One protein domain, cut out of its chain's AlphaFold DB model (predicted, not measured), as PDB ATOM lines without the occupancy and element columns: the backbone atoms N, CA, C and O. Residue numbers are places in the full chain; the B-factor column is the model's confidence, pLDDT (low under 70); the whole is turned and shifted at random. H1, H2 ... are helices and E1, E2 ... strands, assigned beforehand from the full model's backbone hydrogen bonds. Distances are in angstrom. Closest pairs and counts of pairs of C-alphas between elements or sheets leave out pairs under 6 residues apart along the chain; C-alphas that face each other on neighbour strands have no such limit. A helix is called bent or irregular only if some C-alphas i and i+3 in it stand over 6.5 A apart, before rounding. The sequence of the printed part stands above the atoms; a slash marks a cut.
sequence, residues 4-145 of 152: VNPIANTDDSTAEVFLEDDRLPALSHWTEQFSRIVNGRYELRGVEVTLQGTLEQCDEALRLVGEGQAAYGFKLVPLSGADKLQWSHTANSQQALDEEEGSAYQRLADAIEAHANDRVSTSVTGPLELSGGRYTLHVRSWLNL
ATOM      1  N   VAL A   4     -19.526  59.531 -36.938       63.72
ATOM      2  CA  VAL A   4     -19.596  58.548 -38.026       63.72
ATOM      3  C   VAL A   4     -18.877  59.139 -39.232       63.72
ATOM      4  O   VAL A   4     -19.113  60.307 -39.558       63.72
ATOM      5  N   ASN A   5     -18.033  58.361 -39.913       69.38
ATOM      6  CA  ASN A   5     -17.481  58.790 -41.196       69.38
ATOM      7  C   ASN A   5     -18.647  58.978 -42.192       69.38
ATOM      8  O   ASN A   5     -19.351  58.012 -42.495       69.38
ATOM      9  N   PRO A   6     -18.908  60.205 -42.688       68.12
ATOM     10  CA  PRO A   6     -20.069  60.464 -43.536       68.12
ATOM     11  C   PRO A   6     -19.928  59.854 -44.937       68.12
ATOM     12  O   PRO A   6     -20.904  59.815 -45.688       68.12
ATOM     13  N   ILE A   7     -18.725  59.408 -45.308       69.38
ATOM     14  CA  ILE A   7     -18.456  58.745 -46.578       69.38
ATOM     15  C   ILE A   7     -18.696  57.250 -46.377       69.38
ATOM     16  O   ILE A   7     -17.929  56.569 -45.701       69.38
ATOM     17  N   ALA A   8     -19.772  56.737 -46.972       66.12
ATOM     18  CA  ALA A   8     -20.031  55.306 -46.980       66.12
ATOM     19  C   ALA A   8     -18.926  54.577 -47.760       66.12
ATOM     20  O   ALA A   8     -18.699  54.888 -48.932       66.12
ATOM     21  N   ASN A   9     -18.277  53.592 -47.136       70.06
ATOM     22  CA  ASN A   9     -17.373  52.689 -47.839       70.06
ATOM     23  C   ASN A   9     -18.209  51.586 -48.506       70.06
ATOM     24  O   ASN A   9     -18.587  50.588 -47.890       70.06
ATOM     25  N   THR A  10     -18.540  51.802 -49.778       70.12
ATOM     26  CA  THR A  10     -19.295  50.836 -50.583       70.12
ATOM     27  C   THR A  10     -18.451  49.664 -51.063       70.12
ATOM     28  O   THR A  10     -19.022  48.643 -51.434       70.12
ATOM     29  N   ASP A  11     -17.127  49.800 -51.065       71.81
ATOM     30  CA  ASP A  11     -16.215  48.794 -51.615       71.81
ATOM     31  C   ASP A  11     -16.051  47.614 -50.651       71.81
ATOM     32  O   ASP A  11     -16.045  46.456 -51.075       71.81
ATOM     33  N   ASP A  12     -16.032  47.916 -49.350       72.50
ATOM     34  CA  ASP A  12     -15.907  46.927 -48.276       72.50
ATOM     35  C   ASP A  12     -17.215  46.681 -47.510       72.50
ATOM     36  O   ASP A  12     -17.288  45.791 -46.657       72.50
ATOM     37  N   SER A  13     -18.248  47.481 -47.800       75.50
ATOM     38  CA  SER A  13     -19.509  47.545 -47.050       75.50
ATOM     39  C   SER A  13     -19.304  47.798 -45.550       75.50
ATOM     40  O   SER A  13     -20.018  47.233 -44.717       75.50
ATOM     41  N   THR A  14     -18.328  48.634 -45.196       75.75
ATOM     42  CA  THR A  14     -18.018  48.998 -43.810       75.75
ATOM     43  C   THR A  14     -18.514  50.406 -43.480       75.75
ATOM     44  O   THR A  14     -18.672  51.269 -44.347       75.75
ATOM     45  N   ALA A  15     -18.787  50.638 -42.197       72.38
ATOM     46  CA  ALA A  15     -19.042  51.960 -41.647       72.38
ATOM     47  C   ALA A  15     -18.038  52.212 -40.523       72.38
ATOM     48  O   ALA A  15     -17.874  51.370 -39.640       72.38
ATOM     49  N   GLU A  16     -17.371  53.361 -40.566       76.94
ATOM     50  CA  GLU A  16     -16.374  53.746 -39.572       76.94
ATOM     51  C   GLU A  16     -16.987  54.687 -38.537       76.94
ATOM     52  O   GLU A  16     -17.713  55.630 -38.872       76.94
ATOM     53  N   VAL A  17     -16.661  54.436 -37.274       72.50
ATOM     54  CA  VAL A  17     -17.111  55.230 -36.132       72.50
ATOM     55  C   VAL A  17     -15.912  55.592 -35.267       72.50
ATOM     56  O   VAL A  17     -15.065  54.750 -34.975       72.50
ATOM     57  N   PHE A  18     -15.847  56.854 -34.858       70.56
ATOM     58  CA  PHE A  18     -14.830  57.372 -33.951       70.56
ATOM     59  C   PHE A  18     -15.456  57.553 -32.574       70.56
ATOM     60  O   PHE A  18     -16.413  58.317 -32.414       70.56
ATOM     61  N   LEU A  19     -14.924  56.828 -31.596       71.31
ATOM     62  CA  LEU A  19     -15.409  56.849 -30.221       71.31
ATOM     63  C   LEU A  19     -14.909  58.100 -29.488       71.31
ATOM     64  O   LEU A  19     -13.872  58.670 -29.824       71.31
ATOM     65  N   GLU A  20     -15.669  58.551 -28.488       67.75
ATOM     66  CA  GLU A  20     -15.292  59.714 -27.668       67.75
ATOM     67  C   GLU A  20     -14.119  59.432 -26.726       67.75
ATOM     68  O   GLU A  20     -13.464  60.363 -26.258       67.75
ATOM     69  N   ASP A  21     -13.900  58.156 -26.427       69.38
ATOM     70  CA  ASP A  21     -12.843  57.645 -25.575       69.38
ATOM     71  C   ASP A  21     -12.271  56.348 -26.153       69.38
ATOM     72  O   ASP A  21     -12.854  55.730 -27.042       69.38
ATOM     73  N   ASP A  22     -11.124  55.925 -25.626       68.94
ATOM     74  CA  ASP A  22     -10.393  54.749 -26.112       68.94
ATOM     75  C   ASP A  22     -11.016  53.418 -25.640       68.94
ATOM     76  O   ASP A  22     -10.359  52.376 -25.642       68.94
ATOM     77  N   ARG A  23     -12.266  53.411 -25.159       74.06
ATOM     78  CA  ARG A  23     -12.894  52.177 -24.672       74.06
ATOM     79  C   ARG A  23     -13.401  51.348 -25.840       74.06
ATOM     80  O   ARG A  23     -13.934  51.858 -26.817       74.06
ATOM     81  N   LEU A  24     -13.315  50.031 -25.690       76.69
ATOM     82  CA  LEU A  24     -13.915  49.119 -26.654       76.69
ATOM     83  C   LEU A  24     -15.444  49.236 -26.637       76.69
ATOM     84  O   LEU A  24     -16.041  49.343 -25.557       76.69
ATOM     85  N   PRO A  25     -16.097  49.126 -27.805       71.75
ATOM     86  CA  PRO A  25     -17.544  49.059 -27.860       71.75
ATOM     87  C   PRO A  25     -18.051  47.810 -27.128       71.75
ATOM     88  O   PRO A  25     -17.462  46.726 -27.191       71.75
ATOM     89  N   ALA A  26     -19.193  47.943 -26.453       79.31
ATOM     90  CA  ALA A  26     -19.904  46.801 -25.892       79.31
ATOM     91  C   ALA A  26     -20.553  46.005 -27.039       79.31
ATOM     92  O   ALA A  26     -21.714  46.231 -27.376       79.31
ATOM     93  N   LEU A  27     -19.786  45.094 -27.654       79.38
ATOM     94  CA  LEU A  27     -20.141  44.377 -28.891       79.38
ATOM     95  C   LEU A  27     -21.541  43.737 -28.861       79.38
ATOM     96  O   LEU A  27     -22.284  43.796 -29.844       79.38
ATOM     97  N   SER A  28     -21.936  43.175 -27.716       74.38
ATOM     98  CA  SER A  28     -23.268  42.594 -27.516       74.38
ATOM     99  C   SER A  28     -24.384  43.639 -27.602       74.38
ATOM    100  O   SER A  28     -25.393  43.409 -28.265       74.38
ATOM    101  N   HIS A  29     -24.195  44.809 -26.986       81.12
ATOM    102  CA  HIS A  29     -25.163  45.904 -27.053       81.12
ATOM    103  C   HIS A  29     -25.236  46.496 -28.460       81.12
ATOM    104  O   HIS A  29     -26.324  46.819 -28.927       81.12
ATOM    105  N   TRP A  30     -24.101  46.607 -29.150       83.00
ATOM    106  CA  TRP A  30     -24.040  47.169 -30.500       83.00
ATOM    107  C   TRP A  30     -24.785  46.318 -31.518       83.00
ATOM    108  O   TRP A  30     -25.535  46.856 -32.327       83.00
ATOM    109  N   THR A  31     -24.656  44.996 -31.430       80.44
ATOM    110  CA  THR A  31     -25.400  44.073 -32.297       80.44
ATOM    111  C   THR A  31     -26.911  44.277 -32.156       80.44
ATOM    112  O   THR A  31     -27.630  44.433 -33.146       80.44
ATOM    113  N   GLU A  32     -27.399  44.356 -30.916       80.69
ATOM    114  CA  GLU A  32     -28.819  44.571 -30.638       80.69
ATOM    115  C   GLU A  32     -29.292  45.971 -31.069       80.69
ATOM    116  O   GLU A  32     -30.346  46.118 -31.694       80.69
ATOM    117  N   GLN A  33     -28.517  47.010 -30.756       83.94
ATOM    118  CA  GLN A  33     -28.850  48.393 -31.094       83.94
ATOM    119  C   GLN A  33     -28.854  48.626 -32.605       83.94
ATOM    120  O   GLN A  33     -29.805  49.217 -33.119       83.94
ATOM    121  N   PHE A  34     -27.853  48.111 -33.320       83.44
ATOM    122  CA  PHE A  34     -27.772  48.215 -34.772       83.44
ATOM    123  C   PHE A  34     -29.006  47.598 -35.427       83.44
ATOM    124  O   PHE A  34     -29.697  48.278 -36.184       83.44
ATOM    125  N   SER A  35     -29.353  46.358 -35.053       82.44
ATOM    126  CA  SER A  35     -30.540  45.672 -35.574       82.44
ATOM    127  C   SER A  35     -31.825  46.481 -35.364       82.44
ATOM    128  O   SER A  35     -32.695  46.480 -36.239       82.44
ATOM    129  N   ARG A  36     -31.961  47.169 -34.221       82.50
ATOM    130  CA  ARG A  36     -33.117  48.029 -33.918       82.50
ATOM    131  C   ARG A  36     -33.139  49.285 -34.793       82.50
ATOM    132  O   ARG A  36     -34.191  49.613 -35.331       82.50
ATOM    133  N   ILE A  37     -31.999  49.957 -34.966       84.81
ATOM    134  CA  ILE A  37     -31.875  51.187 -35.772       84.81
ATOM    135  C   ILE A  37     -32.220  50.914 -37.235       84.81
ATOM    136  O   ILE A  37     -32.983  51.657 -37.851       84.81
ATOM    137  N   VAL A  38     -31.699  49.819 -37.788       82.88
ATOM    138  CA  VAL A  38     -31.907  49.472 -39.198       82.88
ATOM    139  C   VAL A  38     -33.205  48.708 -39.457       82.88
ATOM    140  O   VAL A  38     -33.468  48.305 -40.592       82.88
ATOM    141  N   ASN A  39     -34.019  48.488 -38.419       82.81
ATOM    142  CA  ASN A  39     -35.255  47.710 -38.475       82.81
ATOM    143  C   ASN A  39     -35.057  46.332 -39.147       82.81
ATOM    144  O   ASN A  39     -35.841  45.926 -40.005       82.81
ATOM    145  N   GLY A  40     -33.941  45.668 -38.829       78.12
ATOM    146  CA  GLY A  40     -33.566  44.357 -39.373       78.12
ATOM    147  C   GLY A  40     -33.263  44.310 -40.877       78.12
ATOM    148  O   GLY A  40     -33.152  43.223 -41.433       78.12
ATOM    149  N   ARG A  41     -33.141  45.456 -41.563       80.75
ATOM    150  CA  ARG A  41     -32.871  45.497 -43.016       80.75
ATOM    151  C   ARG A  41     -31.425  45.189 -43.390       80.75
ATOM    152  O   ARG A  41     -31.162  44.862 -44.542       80.75
ATOM    153  N   TYR A  42     -30.515  45.330 -42.436       79.88
ATOM    154  CA  TYR A  42     -29.095  45.064 -42.604       79.88
ATOM    155  C   TYR A  42     -28.620  44.137 -41.491       79.88
ATOM    156  O   TYR A  42     -29.105  44.211 -40.361       79.88
ATOM    157  N   GLU A  43     -27.659  43.287 -41.828       81.88
ATOM    158  CA  GLU A  43     -26.983  42.392 -40.898       81.88
ATOM    159  C   GLU A  43     -25.638  43.002 -40.490       81.88
ATOM    160  O   GLU A  43     -24.842  43.390 -41.348       81.88
ATOM    161  N   LEU A  44     -25.383  43.085 -39.182       85.31
ATOM    162  CA  LEU A  44     -24.064  43.424 -38.655       85.31
ATOM    163  C   LEU A  44     -23.219  42.149 -38.609       85.31
ATOM    164  O   LEU A  44     -23.490  41.268 -37.798       85.31
ATOM    165  N   ARG A  45     -22.193  42.061 -39.459       87.25
ATOM    166  CA  ARG A  45     -21.317  40.874 -39.536       87.25
ATOM    167  C   ARG A  45     -20.265  40.823 -38.430       87.25
ATOM    168  O   ARG A  45     -19.788  39.750 -38.088       87.25
ATOM    169  N   GLY A  46     -19.907  41.974 -37.875       88.94
ATOM    170  CA  GLY A  46     -18.913  42.089 -36.819       88.94
ATOM    171  C   GLY A  46     -18.416  43.520 -36.673       88.94
ATOM    172  O   GLY A  46     -18.937  44.438 -37.309       88.94
ATOM    173  N   VAL A  47     -17.405  43.691 -35.828       89.94
ATOM    174  CA  VAL A  47     -16.731  44.971 -35.608       89.94
ATOM    175  C   VAL A  47     -15.249  44.782 -35.883       89.94
ATOM    176  O   VAL A  47     -14.627  43.860 -35.365       89.94
ATOM    177  N   GLU A  48     -14.696  45.670 -36.693       91.25
ATOM    178  CA  GLU A  48     -13.262  45.793 -36.909       91.25
ATOM    179  C   GLU A  48     -12.747  46.991 -36.120       91.25
ATOM    180  O   GLU A  48     -13.389  48.040 -36.084       91.25
ATOM    181  N   VAL A  49     -11.599  46.827 -35.467       90.31
ATOM    182  CA  VAL A  49     -10.974  47.879 -34.663       90.31
ATOM    183  C   VAL A  49      -9.522  48.055 -35.068       90.31
ATOM    184  O   VAL A  49      -8.869  47.102 -35.488       90.31
ATOM    185  N   THR A  50      -9.015  49.269 -34.883       90.75
ATOM    186  CA  THR A  50      -7.583  49.565 -34.905       90.75
ATOM    187  C   THR A  50      -7.153  49.875 -33.481       90.75
ATOM    188  O   THR A  50      -7.651  50.825 -32.882       90.75
ATOM    189  N   LEU A  51      -6.256  49.061 -32.931       89.56
ATOM    190  CA  LEU A  51      -5.782  49.176 -31.557       89.56
ATOM    191  C   LEU A  51      -4.284  49.432 -31.544       89.56
ATOM    192  O   LEU A  51      -3.517  48.713 -32.181       89.56
ATOM    193  N   GLN A  52      -3.882  50.444 -30.784       89.94
ATOM    194  CA  GLN A  52      -2.483  50.738 -30.511       89.94
ATOM    195  C   GLN A  52      -2.091  50.151 -29.160       89.94
ATOM    196  O   GLN A  52      -2.862  50.198 -28.198       89.94
ATOM    197  N   GLY A  53      -0.898  49.574 -29.095       90.00
ATOM    198  CA  GLY A  53      -0.415  48.952 -27.877       90.00
ATOM    199  C   GLY A  53       0.995  48.404 -27.997       90.00
ATOM    200  O   GLY A  53       1.655  48.513 -29.030       90.00
ATOM    201  N   THR A  54       1.443  47.777 -26.917       90.12
ATOM    202  CA  THR A  54       2.712  47.050 -26.889       90.12
ATOM    203  C   THR A  54       2.463  45.572 -27.163       90.12
ATOM    204  O   THR A  54       1.540  44.976 -26.601       90.12
ATOM    205  N   LEU A  55       3.285  44.979 -28.025       90.12
ATOM    206  CA  LEU A  55       3.274  43.539 -28.262       90.12
ATOM    207  C   LEU A  55       3.999  42.809 -27.137       90.12
ATOM    208  O   LEU A  55       5.111  43.169 -26.754       90.12
ATOM    209  N   GLU A  56       3.379  41.741 -26.656       87.69
ATOM    210  CA  GLU A  56       3.955  40.815 -25.696       87.69
ATOM    211  C   GLU A  56       3.831  39.391 -26.235       87.69
ATOM    212  O   GLU A  56       2.766  38.972 -26.700       87.69
ATOM    213  N   GLN A  57       4.911  38.619 -26.136       84.50
ATOM    214  CA  GLN A  57       4.862  37.181 -26.360       84.50
ATOM    215  C   GLN A  57       4.615  36.491 -25.017       84.50
ATOM    216  O   GLN A  57       5.415  36.595 -24.090       84.50
ATOM    217  N   CYS A  58       3.468  35.826 -24.895       77.88
ATOM    218  CA  CYS A  58       3.092  35.047 -23.719       77.88
ATOM    219  C   CYS A  58       2.911  33.592 -24.149       77.88
ATOM    220  O   CYS A  58       1.967  33.279 -24.880       77.88
ATOM    221  N   ASP A  59       3.796  32.714 -23.680       79.31
ATOM    222  CA  ASP A  59       3.897  31.330 -24.150       79.31
ATOM    223  C   ASP A  59       4.101  31.288 -25.682       79.31
ATOM    224  O   ASP A  59       5.062  31.852 -26.198       79.31
ATOM    225  N   GLU A  60       3.176  30.661 -26.414       78.56
ATOM    226  CA  GLU A  60       3.174  30.544 -27.881       78.56
ATOM    227  C   GLU A  60       2.217  31.542 -28.560       78.56
ATOM    228  O   GLU A  60       1.995  31.479 -29.768       78.56
ATOM    229  N   ALA A  61       1.597  32.446 -27.793       85.25
ATOM    230  CA  ALA A  61       0.604  33.381 -28.305       85.25
ATOM    231  C   ALA A  61       1.094  34.827 -28.233       85.25
ATOM    232  O   ALA A  61       1.570  35.301 -27.197       85.25
ATOM    233  N   LEU A  62       0.881  35.554 -29.327       90.69
ATOM    234  CA  LEU A  62       1.050  36.997 -29.346       90.69
ATOM    235  C   LEU A  62      -0.123  37.677 -28.645       90.69
ATOM    236  O   LEU A  62      -1.292  37.315 -28.831       90.69
ATOM    237  N   ARG A  63       0.192  38.687 -27.843       91.94
ATOM    238  CA  ARG A  63      -0.786  39.563 -27.213       91.94
ATOM    239  C   ARG A  63      -0.471  41.010 -27.524       91.94
ATOM    240  O   ARG A  63       0.684  41.416 -27.495       91.94
ATOM    241  N   LEU A  64      -1.517  41.781 -27.778       91.62
ATOM    242  CA  LEU A  64      -1.441  43.232 -27.764       91.62
ATOM    243  C   LEU A  64      -1.963  43.705 -26.412       91.62
ATOM    244  O   LEU A  64      -3.087  43.370 -26.032       91.62
ATOM    245  N   VAL A  65      -1.153  44.457 -25.681       90.31
ATOM    246  CA  VAL A  65      -1.591  45.163 -24.478       90.31
ATOM    247  C   VAL A  65      -1.848  46.603 -24.880       90.31
ATOM    248  O   VAL A  65      -0.913  47.321 -25.240       90.31
ATOM    249  N   GLY A  66      -3.122  46.997 -24.876       83.69
ATOM    250  CA  GLY A  66      -3.504  48.360 -25.228       83.69
ATOM    251  C   GLY A  66      -2.992  49.381 -24.212       83.69
ATOM    252  O   GLY A  66      -2.661  49.054 -23.071       83.69
ATOM    253  N   GLU A  67      -2.924  50.637 -24.634       74.44
ATOM    254  CA  GLU A  67      -2.500  51.753 -23.787       74.44
ATOM    255  C   GLU A  67      -3.709  52.502 -23.187       74.44
ATOM    256  O   GLU A  67      -4.851  52.368 -23.631       74.44
ATOM    257  N   GLY A  68      -3.476  53.292 -22.134       71.69
ATOM    258  CA  GLY A  68      -4.501  54.168 -21.555       71.69
ATOM    259  C   GLY A  68      -5.729  53.429 -21.002       71.69
ATOM    260  O   GLY A  68      -5.608  52.513 -20.189       71.69
ATOM    261  N   GLN A  69      -6.930  53.857 -21.405       63.78
ATOM    262  CA  GLN A  69      -8.193  53.238 -20.967       63.78
ATOM    263  C   GLN A  69      -8.501  51.910 -21.678       63.78
ATOM    264  O   GLN A  69      -9.418  51.193 -21.270       63.78
ATOM    265  N   ALA A  70      -7.707  51.562 -22.694       63.75
ATOM    266  CA  ALA A  70      -7.774  50.316 -23.441       63.75
ATOM    267  C   ALA A  70      -6.766  49.270 -22.941       63.75
ATOM    268  O   ALA A  70      -6.407  48.381 -23.709       63.75
ATOM    269  N   ALA A  71      -6.323  49.340 -21.677       66.81
ATOM    270  CA  ALA A  71      -5.359  48.419 -21.049       66.81
ATOM    271  C   ALA A  71      -5.869  46.965 -20.874       66.81
ATOM    272  O   ALA A  71      -5.565  46.275 -19.899       66.81
ATOM    273  N   TYR A  72      -6.681  46.498 -21.815       76.19
ATOM    274  CA  TYR A  72      -7.065  45.118 -22.014       76.19
ATOM    275  C   TYR A  72      -5.937  44.375 -22.738       76.19
ATOM    276  O   TYR A  72      -5.226  44.930 -23.577       76.19
ATOM    277  N   GLY A  73      -5.791  43.090 -22.416       86.75
ATOM    278  CA  GLY A  73      -4.960  42.174 -23.186       86.75
ATOM    279  C   GLY A  73      -5.785  41.531 -24.294       86.75
ATOM    280  O   GLY A  73      -6.771  40.846 -24.010       86.75
ATOM    281  N   PHE A  74      -5.362  41.721 -25.538       91.12
ATOM    282  CA  PHE A  74      -5.980  41.131 -26.720       91.12
ATOM    283  C   PHE A  74      -5.130  39.965 -27.192       91.12
ATOM    284  O   PHE A  74      -3.946  40.137 -27.484       91.12
ATOM    285  N   LYS A  75      -5.717  38.769 -27.283       93.88
ATOM    286  CA  LYS A  75      -5.041  37.658 -27.957       93.88
ATOM    287  C   LYS A  75      -5.027  37.952 -29.454       93.88
ATOM    288  O   LYS A  75      -6.090  38.155 -30.032       93.88
ATOM    289  N   LEU A  76      -3.853  37.935 -30.068       94.81
ATOM    290  CA  LEU A  76      -3.734  38.056 -31.515       94.81
ATOM    291  C   LEU A  76      -3.819  36.672 -32.154       94.81
ATOM    292  O   LEU A  76      -3.237  35.708 -31.650       94.81
ATOM    293  N   VAL A  77      -4.555  36.574 -33.256       95.62
ATOM    294  CA  VAL A  77      -4.680  35.344 -34.047       95.62
ATOM    295  C   VAL A  77      -4.589  35.655 -35.544       95.62
ATOM    296  O   VAL A  77      -4.892  36.782 -35.947       95.62
ATOM    297  N   PRO A  78      -4.187  34.684 -36.383       96.00
ATOM    298  CA  PRO A  78      -4.270  34.828 -37.831       96.00
ATOM    299  C   PRO A  78      -5.701  35.117 -38.287       96.00
ATOM    300  O   PRO A  78      -6.653  34.524 -37.772       96.00
ATOM    301  N   LEU A  79      -5.852  36.001 -39.274       95.75
ATOM    302  CA  LEU A  79      -7.130  36.192 -39.946       95.75
ATOM    303  C   LEU A  79      -7.417  34.988 -40.848       95.75
ATOM    304  O   LEU A  79      -6.602  34.635 -41.700       95.75
ATOM    305  N   SER A  80      -8.581  34.362 -40.676       92.50
ATOM    306  CA  SER A  80      -9.067  33.357 -41.617       92.50
ATOM    307  C   SER A  80     -10.092  33.960 -42.572       92.50
ATOM    308  O   SER A  80     -10.731  34.975 -42.288       92.50
ATOM    309  N   GLY A  81     -10.308  33.279 -43.699       88.81
ATOM    310  CA  GLY A  81     -11.344  33.667 -44.649       88.81
ATOM    311  C   GLY A  81     -12.751  33.689 -44.049       88.81
ATOM    312  O   GLY A  81     -13.577  34.393 -44.604       88.81
ATOM    313  N   ALA A  82     -13.022  32.976 -42.945       87.81
ATOM    314  CA  ALA A  82     -14.316  32.988 -42.256       87.81
ATOM    315  C   ALA A  82     -14.491  34.204 -41.329       87.81
ATOM    316  O   ALA A  82     -15.616  34.657 -41.135       87.81
ATOM    317  N   ASP A  83     -13.393  34.765 -40.821       89.69
ATOM    318  CA  ASP A  83     -13.409  35.877 -39.861       89.69
ATOM    319  C   ASP A  83     -13.383  37.252 -40.554       89.69
ATOM    320  O   ASP A  83     -13.573  38.287 -39.914       89.69
ATOM    321  N   LYS A  84     -13.130  37.285 -41.870       91.00
ATOM    322  CA  LYS A  84     -13.058  38.519 -42.661       91.00
ATOM    323  C   LYS A  84     -14.420  39.220 -42.736       91.00
ATOM    324  O   LYS A  84     -15.402  38.665 -43.204       91.00
ATOM    325  N   LEU A  85     -14.486  40.483 -42.331       90.94
ATOM    326  CA  LEU A  85     -15.767  41.199 -42.278       90.94
ATOM    327  C   LEU A  85     -16.144  41.883 -43.596       90.94
ATOM    328  O   LEU A  85     -17.323  42.161 -43.825       90.94
ATOM    329  N   GLN A  86     -15.160  42.159 -44.455       90.44
ATOM    330  CA  GLN A  86     -15.374  42.919 -45.682       90.44
ATOM    331  C   GLN A  86     -16.189  42.119 -46.701       90.44
ATOM    332  O   GLN A  86     -15.957  40.928 -46.936       90.44
ATOM    333  N   TRP A  87     -17.161  42.789 -47.315       88.06
ATOM    334  CA  TRP A  87     -18.116  42.177 -48.233       88.06
ATOM    335  C   TRP A  87     -17.936  42.705 -49.650       88.06
ATOM    336  O   TRP A  87     -17.807  43.902 -49.870       88.06
ATOM    337  N   SER A  88     -17.972  41.809 -50.634       86.56
ATOM    338  CA  SER A  88     -17.987  42.187 -52.042       86.56
ATOM    339  C   SER A  88     -19.422  42.211 -52.553       86.56
ATOM    340  O   SER A  88     -20.060  41.166 -52.694       86.56
ATOM    341  N   HIS A  89     -19.928  43.392 -52.911       81.69
ATOM    342  CA  HIS A  89     -21.225  43.497 -53.589       81.69
ATOM    343  C   HIS A  89     -21.216  42.858 -54.984       81.69
ATOM    344  O   HIS A  89     -22.227  42.299 -55.399       81.69
ATOM    345  N   THR A  90     -20.077  42.891 -55.682       85.00
ATOM    346  CA  THR A  90     -19.923  42.283 -57.011       85.00
ATOM    347  C   THR A  90     -20.010  40.761 -56.952       85.00
ATOM    348  O   THR A  90     -20.700  40.156 -57.767       85.00
ATOM    349  N   ALA A  91     -19.332  40.135 -55.984       84.56
ATOM    350  CA  ALA A  91     -19.383  38.683 -55.797       84.56
ATOM    351  C   ALA A  91     -20.606  38.229 -54.979       84.56
ATOM    352  O   ALA A  91     -20.922  37.041 -54.949       84.56
ATOM    353  N   ASN A  92     -21.291  39.173 -54.324       86.62
ATOM    354  CA  ASN A  92     -22.335  38.924 -53.336       86.62
ATOM    355  C   ASN A  92     -21.902  37.890 -52.282       86.62
ATOM    356  O   ASN A  92     -22.645  36.970 -51.933       86.62
ATOM    357  N   SER A  93     -20.668  38.038 -51.811       88.19
ATOM    358  CA  SER A  93     -20.039  37.153 -50.840       88.19
ATOM    359  C   SER A  93     -19.052  37.925 -49.975       88.19
ATOM    360  O   SER A  93     -18.649  39.045 -50.300       88.19
ATOM    361  N   GLN A  94     -18.608  37.283 -48.898       88.69
ATOM    362  CA  GLN A  94     -17.437  37.714 -48.145       88.69
ATOM    363  C   GLN A  94     -16.247  37.840 -49.102       88.69
ATOM    364  O   GLN A  94     -16.092  37.015 -50.013       88.69
ATOM    365  N   GLN A  95     -15.464  38.906 -48.951       90.25
ATOM    366  CA  GLN A  95     -14.248  39.076 -49.736       90.25
ATOM    367  C   GLN A  95     -13.277  37.930 -49.422       90.25
ATOM    368  O   GLN A  95     -13.211  37.441 -48.294       90.25
ATOM    369  N   ALA A  96     -12.517  37.501 -50.429       89.69
ATOM    370  CA  ALA A  96     -11.429  36.560 -50.210       89.69
ATOM    371  C   ALA A  96     -10.319  37.224 -49.384       89.69
ATOM    372  O   ALA A  96     -10.132  38.441 -49.447       89.69
ATOM    373  N   LEU A  97      -9.598  36.408 -48.621       91.69
ATOM    374  CA  LEU A  97      -8.368  36.822 -47.958       91.69
ATOM    375  C   LEU A  97      -7.300  37.070 -49.027       91.69
ATOM    376  O   LEU A  97      -7.075  36.191 -49.865       91.69
ATOM    377  N   ASP A  98      -6.675  38.241 -49.016       91.81
ATOM    378  CA  ASP A  98      -5.530  38.503 -49.887       91.81
ATOM    379  C   ASP A  98      -4.208  38.008 -49.262       91.81
ATOM    380  O   ASP A  98      -4.159  37.523 -48.127       91.81
ATOM    381  N   GLU A  99      -3.122  38.061 -50.036       92.19
ATOM    382  CA  GLU A  99      -1.804  37.588 -49.593       92.19
ATOM    383  C   GLU A  99      -1.221  38.440 -48.453       92.19
ATOM    384  O   GLU A  99      -0.512  37.920 -47.580       92.19
ATOM    385  N   GLU A 100      -1.513  39.743 -48.429       92.69
ATOM    386  CA  GLU A 100      -1.021  40.648 -47.393       92.69
ATOM    387  C   GLU A 100      -1.716  40.368 -46.062       92.69
ATOM    388  O   GLU A 100      -1.035  40.222 -45.042       92.69
ATOM    389  N   GLU A 101      -3.039  40.220 -46.085       94.06
ATOM    390  CA  GLU A 101      -3.876  39.862 -44.945       94.06
ATOM    391  C   GLU A 101      -3.532  38.463 -44.423       94.06
ATOM    392  O   GLU A 101      -3.316  38.274 -43.225       94.06
ATOM    393  N   GLY A 102      -3.407  37.476 -45.317       93.38
ATOM    394  CA  GLY A 102      -3.101  36.094 -44.940       93.38
ATOM    395  C   GLY A 102      -1.712  35.907 -44.332       93.38
ATOM    396  O   GLY A 102      -1.501  34.985 -43.544       93.38
ATOM    397  N   SER A 103      -0.771  36.799 -44.647       93.81
ATOM    398  CA  SER A 103       0.580  36.799 -44.075       93.81
ATOM    399  C   SER A 103       0.762  37.780 -42.912       93.81
ATOM    400  O   SER A 103       1.818  37.767 -42.274       93.81
ATOM    401  N   ALA A 104      -0.228  38.627 -42.606       95.19
ATOM    402  CA  ALA A 104      -0.079  39.738 -41.664       95.19
ATOM    403  C   ALA A 104       0.343  39.279 -40.263       95.19
ATOM    404  O   ALA A 104       1.285  39.837 -39.699       95.19
ATOM    405  N   TYR A 105      -0.297  38.231 -39.734       95.12
ATOM    406  CA  TYR A 105       0.052  37.656 -38.431       95.12
ATOM    407  C   TYR A 105       1.476  37.093 -38.401       95.12
ATOM    408  O   TYR A 105       2.213  37.358 -37.457       95.12
ATOM    409  N   GLN A 106       1.884  36.343 -39.432       93.88
ATOM    410  CA  GLN A 106       3.228  35.763 -39.469       93.88
ATOM    411  C   GLN A 106       4.291  36.862 -39.537       93.88
ATOM    412  O   GLN A 106       5.242  36.839 -38.769       93.88
ATOM    413  N   ARG A 107       4.079  37.884 -40.376       92.38
ATOM    414  CA  ARG A 107       4.983  39.042 -40.460       92.38
ATOM    415  C   ARG A 107       5.084  39.796 -39.133       92.38
ATOM    416  O   ARG A 107       6.153  40.299 -38.805       92.38
ATOM    417  N   LEU A 108       3.986  39.880 -38.382       91.38
ATOM    418  CA  LEU A 108       3.981  40.465 -37.043       91.38
ATOM    419  C   LEU A 108       4.789  39.611 -36.054       91.38
ATOM    420  O   LEU A 108       5.576  40.158 -35.288       91.38
ATOM    421  N   ALA A 109       4.625  38.285 -36.089       90.81
ATOM    422  CA  ALA A 109       5.389  37.356 -35.258       90.81
ATOM    423  C   ALA A 109       6.894  37.444 -35.543       90.81
ATOM    424  O   ALA A 109       7.676  37.656 -34.618       90.81
ATOM    425  N   ASP A 110       7.280  37.397 -36.820       89.81
ATOM    426  CA  ASP A 110       8.675  37.501 -37.254       89.81
ATOM    427  C   ASP A 110       9.304  38.836 -36.814       89.81
ATOM    428  O   ASP A 110      10.464  38.885 -36.400       89.81
ATOM    429  N   ALA A 111       8.536  39.933 -36.863       85.75
ATOM    430  CA  ALA A 111       8.995  41.243 -36.413       85.75
ATOM    431  C   ALA A 111       9.260  41.280 -34.899       85.75
ATOM    432  O   ALA A 111      10.254  41.859 -34.468       85.75
ATOM    433  N   ILE A 112       8.412  40.650 -34.083       82.62
ATOM    434  CA  ILE A 112       8.633  40.570 -32.631       82.62
ATOM    435  C   ILE A 112       9.853  39.701 -32.327       82.62
ATOM    436  O   ILE A 112      10.681  40.094 -31.511       82.62
ATOM    437  N   GLU A 113       9.999  38.555 -32.994       84.56
ATOM    438  CA  GLU A 113      11.157  37.676 -32.800       84.56
ATOM    439  C   GLU A 113      12.474  38.382 -33.153       84.56
ATOM    440  O   GLU A 113      13.457  38.273 -32.416       84.56
ATOM    441  N   ALA A 114      12.487  39.181 -34.226       81.44
ATOM    442  CA  ALA A 114      13.637  40.005 -34.596       81.44
ATOM    443  C   ALA A 114      13.983  41.075 -33.539       81.44
ATOM    444  O   ALA A 114      15.140  41.485 -33.430       81.44
ATOM    445  N   HIS A 115      12.999  41.494 -32.741       74.75
ATOM    446  CA  HIS A 115      13.101  42.519 -31.703       74.75
ATOM    447  C   HIS A 115      12.873  41.957 -30.290       74.75
ATOM    448  O   HIS A 115      12.432  42.684 -29.408       74.75
ATOM    449  N   ALA A 116      13.204  40.684 -30.039       66.62
ATOM    450  CA  ALA A 116      12.838  39.968 -28.808       66.62
ATOM    451  C   ALA A 116      13.294  40.622 -27.480       66.62
ATOM    452  O   ALA A 116      12.792  40.265 -26.417       66.62
ATOM    453  N   ASN A 117      14.240  41.568 -27.521       67.50
ATOM    454  CA  ASN A 117      14.714  42.307 -26.345       67.50
ATOM    455  C   ASN A 117      14.084  43.705 -26.185       67.50
ATOM    456  O   ASN A 117      14.303  44.346 -25.156       67.50
ATOM    457  N   ASP A 118      13.307  44.165 -27.166       73.31
ATOM    458  CA  ASP A 118      12.731  45.506 -27.215       73.31
ATOM    459  C   ASP A 118      11.210  45.465 -27.035       73.31
ATOM    460  O   ASP A 118      10.517  44.538 -27.456       73.31
ATOM    461  N   ARG A 119      10.658  46.522 -26.434       74.25
ATOM    462  CA  ARG A 119       9.208  46.738 -26.461       74.25
ATOM    463  C   ARG A 119       8.811  47.253 -27.839       74.25
ATOM    464  O   ARG A 119       9.132  48.388 -28.187       74.25
ATOM    465  N   VAL A 120       8.075  46.440 -28.590       84.94
ATOM    466  CA  VAL A 120       7.547  46.826 -29.901       84.94
ATOM    467  C   VAL A 120       6.172  47.466 -29.718       84.94
ATOM    468  O   VAL A 120       5.190  46.785 -29.419       84.94
ATOM    469  N   SER A 121       6.110  48.791 -29.878       88.19
ATOM    470  CA  SER A 121       4.839  49.514 -29.987       88.19
ATOM    471  C   SER A 121       4.295  49.365 -31.407       88.19
ATOM    472  O   SER A 121       5.019  49.557 -32.387       88.19
ATOM    473  N   THR A 122       3.023  49.000 -31.531       90.44
ATOM    474  CA  THR A 122       2.380  48.725 -32.817       90.44
ATOM    475  C   THR A 122       0.933  49.206 -32.826       90.44
ATOM    476  O   THR A 122       0.299  49.353 -31.782       90.44
ATOM    477  N   SER A 123       0.400  49.393 -34.028       92.31
ATOM    478  CA  SER A 123      -1.031  49.480 -34.291       92.31
ATOM    479  C   SER A 123      -1.466  48.214 -35.019       92.31
ATOM    480  O   SER A 123      -0.899  47.909 -36.064       92.31
ATOM    481  N   VAL A 124      -2.470  47.501 -34.517       93.75
ATOM    482  CA  VAL A 124      -3.048  46.317 -35.172       93.75
ATOM    483  C   VAL A 124      -4.488  46.612 -35.556       93.75
ATOM    484  O   VAL A 124      -5.262  47.096 -34.731       93.75
ATOM    485  N   THR A 125      -4.851  46.288 -36.793       94.25
ATOM    486  CA  THR A 125      -6.213  46.421 -37.306       94.25
ATOM    487  C   THR A 125      -6.785  45.055 -37.638       94.25
ATOM    488  O   THR A 125      -6.145  44.244 -38.314       94.25
ATOM    489  N   GLY A 126      -8.021  44.821 -37.208       94.44
ATOM    490  CA  GLY A 126      -8.809  43.707 -37.707       94.44
ATOM    491  C   GLY A 126     -10.045  43.367 -36.873       94.44
ATOM    492  O   GLY A 126     -10.394  44.098 -35.937       94.44
ATOM    493  N   PRO A 127     -10.758  42.295 -37.259       94.88
ATOM    494  CA  PRO A 127     -11.981  41.852 -36.599       94.88
ATOM    495  C   PRO A 127     -11.770  41.562 -35.110       94.88
ATOM    496  O   PRO A 127     -10.836  40.851 -34.727       94.88
ATOM    497  N   LEU A 128     -12.655  42.108 -34.275       92.75
ATOM    498  CA  LEU A 128     -12.658  41.925 -32.829       92.75
ATOM    499  C   LEU A 128     -13.747  40.935 -32.417       92.75
ATOM    500  O   LEU A 128     -14.932  41.146 -32.675       92.75
ATOM    501  N   GLU A 129     -13.347  39.910 -31.676       91.00
ATOM    502  CA  GLU A 129     -14.245  38.929 -31.081       91.00
ATOM    503  C   GLU A 129     -14.158  38.985 -29.549       91.00
ATOM    504  O   GLU A 129     -13.079  39.139 -28.972       91.00
ATOM    505  N   LEU A 130     -15.298  38.823 -28.873       88.06
ATOM    506  CA  LEU A 130     -15.362  38.621 -27.428       88.06
ATOM    507  C   LEU A 130     -15.946  37.238 -27.135       88.06
ATOM    508  O   LEU A 130     -17.161  37.049 -27.171       88.06
ATOM    509  N   SER A 131     -15.077  36.292 -26.781       83.88
ATOM    510  CA  SER A 131     -15.448  34.900 -26.511       83.88
ATOM    511  C   SER A 131     -15.041  34.504 -25.093       83.88
ATOM    512  O   SER A 131     -13.891  34.660 -24.684       83.88
ATOM    513  N   GLY A 132     -16.004  34.042 -24.289       82.81
ATOM    514  CA  GLY A 132     -15.760  33.657 -22.890       82.81
ATOM    515  C   GLY A 132     -15.182  34.781 -22.013       82.81
ATOM    516  O   GLY A 132     -14.417  34.504 -21.091       82.81
ATOM    517  N   GLY A 133     -15.496  36.044 -22.325       83.31
ATOM    518  CA  GLY A 133     -14.981  37.222 -21.614       83.31
ATOM    519  C   GLY A 133     -13.548  37.623 -21.982       83.31
ATOM    520  O   GLY A 133     -12.967  38.467 -21.305       83.31
ATOM    521  N   ARG A 134     -12.963  37.027 -23.028       86.62
ATOM    522  CA  ARG A 134     -11.627  37.364 -23.531       86.62
ATOM    523  C   ARG A 134     -11.719  37.954 -24.929       86.62
ATOM    524  O   ARG A 134     -12.423  37.409 -25.778       86.62
ATOM    525  N   TYR A 135     -10.986  39.039 -25.150       90.12
ATOM    526  CA  TYR A 135     -10.887  39.654 -26.462       90.12
ATOM    527  C   TYR A 135      -9.860  38.932 -27.332       90.12
ATOM    528  O   TYR A 135      -8.721  38.697 -26.912       90.12
ATOM    529  N   THR A 136     -10.279  38.621 -28.552       93.38
ATOM    530  CA  THR A 136      -9.430  38.103 -29.623       93.38
ATOM    531  C   THR A 136      -9.466  39.094 -30.778       93.38
ATOM    532  O   THR A 136     -10.539  39.551 -31.164       93.38
ATOM    533  N   LEU A 137      -8.296  39.444 -31.303       94.56
ATOM    534  CA  LEU A 137      -8.143  40.325 -32.453       94.56
ATOM    535  C   LEU A 137      -7.525  39.526 -33.600       94.56
ATOM    536  O   LEU A 137      -6.402  39.024 -33.484       94.56
ATOM    537  N   HIS A 138      -8.262  39.405 -34.700       96.62
ATOM    538  CA  HIS A 138      -7.772  38.765 -35.914       96.62
ATOM    539  C   HIS A 138      -6.904  39.762 -36.672       96.62
ATOM    540  O   HIS A 138      -7.367  40.838 -37.037       96.62
ATOM    541  N   VAL A 139      -5.633  39.436 -36.884       95.94
ATOM    542  CA  VAL A 139      -4.670  40.371 -37.477       95.94
ATOM    543  C   VAL A 139      -4.902  40.449 -38.984       95.94
ATOM    544  O   VAL A 139      -4.475  39.555 -39.713       95.94
ATOM    545  N   ARG A 140      -5.560  41.519 -39.446       95.94
ATOM    546  CA  ARG A 140      -5.717  41.825 -40.876       95.94
ATOM    547  C   ARG A 140      -4.552  42.662 -41.390       95.94
ATOM    548  O   ARG A 140      -3.982  42.370 -42.432       95.94
ATOM    549  N   SER A 141      -4.178  43.694 -40.643       94.69
ATOM    550  CA  SER A 141      -3.025  44.540 -40.948       94.69
ATOM    551  C   SER A 141      -2.409  45.097 -39.670       94.69
ATOM    552  O   SER A 141      -3.004  45.046 -38.589       94.69
ATOM    553  N   TRP A 142      -1.180  45.589 -39.775       94.12
ATOM    554  CA  TRP A 142      -0.475  46.190 -38.653       94.12
ATOM    555  C   TRP A 142       0.529  47.237 -39.129       94.12
ATOM    556  O   TRP A 142       0.995  47.206 -40.269       94.12
ATOM    557  N   LEU A 143       0.857  48.165 -38.236       91.81
ATOM    558  CA  LEU A 143       1.847  49.213 -38.436       91.81
ATOM    559  C   LEU A 143       2.817  49.205 -37.262       91.81
ATOM    560  O   LEU A 143       2.405  49.187 -36.099       91.81
ATOM    561  N   ASN A 144       4.113  49.232 -37.558       85.50
ATOM    562  CA  ASN A 144       5.117  49.437 -36.525       85.50
ATOM    563  C   ASN A 144       5.137  50.917 -36.118       85.50
ATOM    564  O   ASN A 144       5.270  51.789 -36.976       85.50
ATOM    565  N   LEU A 145       5.004  51.190 -34.819       81.50
ATOM    566  CA  LEU A 145       5.019  52.539 -34.258       81.50
ATOM    567  C   LEU A 145       6.337  52.870 -33.555       81.50
ATOM    568  O   LEU A 145       6.459  53.980 -33.030       81.50
TER     569      LEU A 145
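AT A GLANCE: This is residues 4 to 145 of the 152 residues of an uncharacterized protein of Mycolicibacterium fluoranthenivorans (UniProt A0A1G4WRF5). A small closed barrel of five strands, E1, E2, E3, E5 and E4 round the ring, has helix H2 packed along its outside, while helix H1 starts at the barrel with Leu 27 and points away from it. Strand E6 runs on from E5 and pairs onto E4 outside the ring, next to H2. The printed part has 142 residues, with two named helices and six named strands in the order H1, E1, E2, E3, H2, E4, E5, E6; the class is mixed, helices and strands. The strand pairing is antiparallel but for E3 and E5, which are parallel. The whole is compact, with a radius of gyration of the C-alphas of 15.8 A, and elongated, spanning 51 by 33 by 30 A.

IN THESE COORDINATES: Residues 4 to 26 hold no named element. H1, residues 27 to 37, begins at C-alpha 27 (-20.141, 44.377, -28.891) and is 15.2 A long. E1, residues 47 to 58, is 25.2 A long and bends by 87 degrees at residue 54. E2 is residues 61 to 66 and E3 residues 73 to 78. H2, residues 99 to 114, begins at C-alpha 99 (-1.804, 37.588, -49.593) and is 21.7 A long; it is irregular, with C-alphas 102 and 105 7.4 A apart, and has a kink of 41 degrees near residue 106. E4, residues 121 to 131, is 25.2 A long and bends by 81 degrees at residue 126. E5 is residues 134 to 139, and E6, residues 141 to 144, ends at C-alpha 144 (5.117, 49.437, -36.525).

HOW THE PARTS SIT: E1, E2 and E3 form a meander, each strand the antiparallel neighbour of the one before, in two hairpins; N 56 and O 63 are 2.8 A apart, and N 64 and O 74 2.9 A. E3 and E5 are parallel at 40 degrees, with N 137 and O 75 2.9 A apart. The hairpin E4 and E5 has N 136 and O 129 at 2.9 A, and E4 and E1 close the ring with N 51 and O 124 at 2.8 A. E5 runs on into E6 at 89 degrees; E6 is antiparallel to E4, with N 143 and O 123 at 2.8 A. H2 is on the barrel and outside it, at a height over the sheet of 8.1 A, along the strands, 18 degrees from E1 on the local plane. The closest C-alphas of H2 and E3 are those of Tyr 105 and Pro 78, 5.2 A apart. H1 is on the barrel too; its C-alpha 27 is 7.6 A from C-alpha 47 of E1. H1 and H2 are apart. Every O i to N i+4 pair is within hydrogen-bond range in H1, and 10 of 12 in H2.

THE WHOLE: The two C-alphas farthest apart are those of Asn 39 and Asn 117, at 51.7 A. The printed part has no cut. The link from E3 to H2 is long, 20 residues, and in it residues 87 to 88 pair antiparallel with residues 93 to 94. Mean pLDDT of the printed part is 84.2; it is under 70 at residues 4 to 8, 20 to 22, 69 to 71 and 116 to 117.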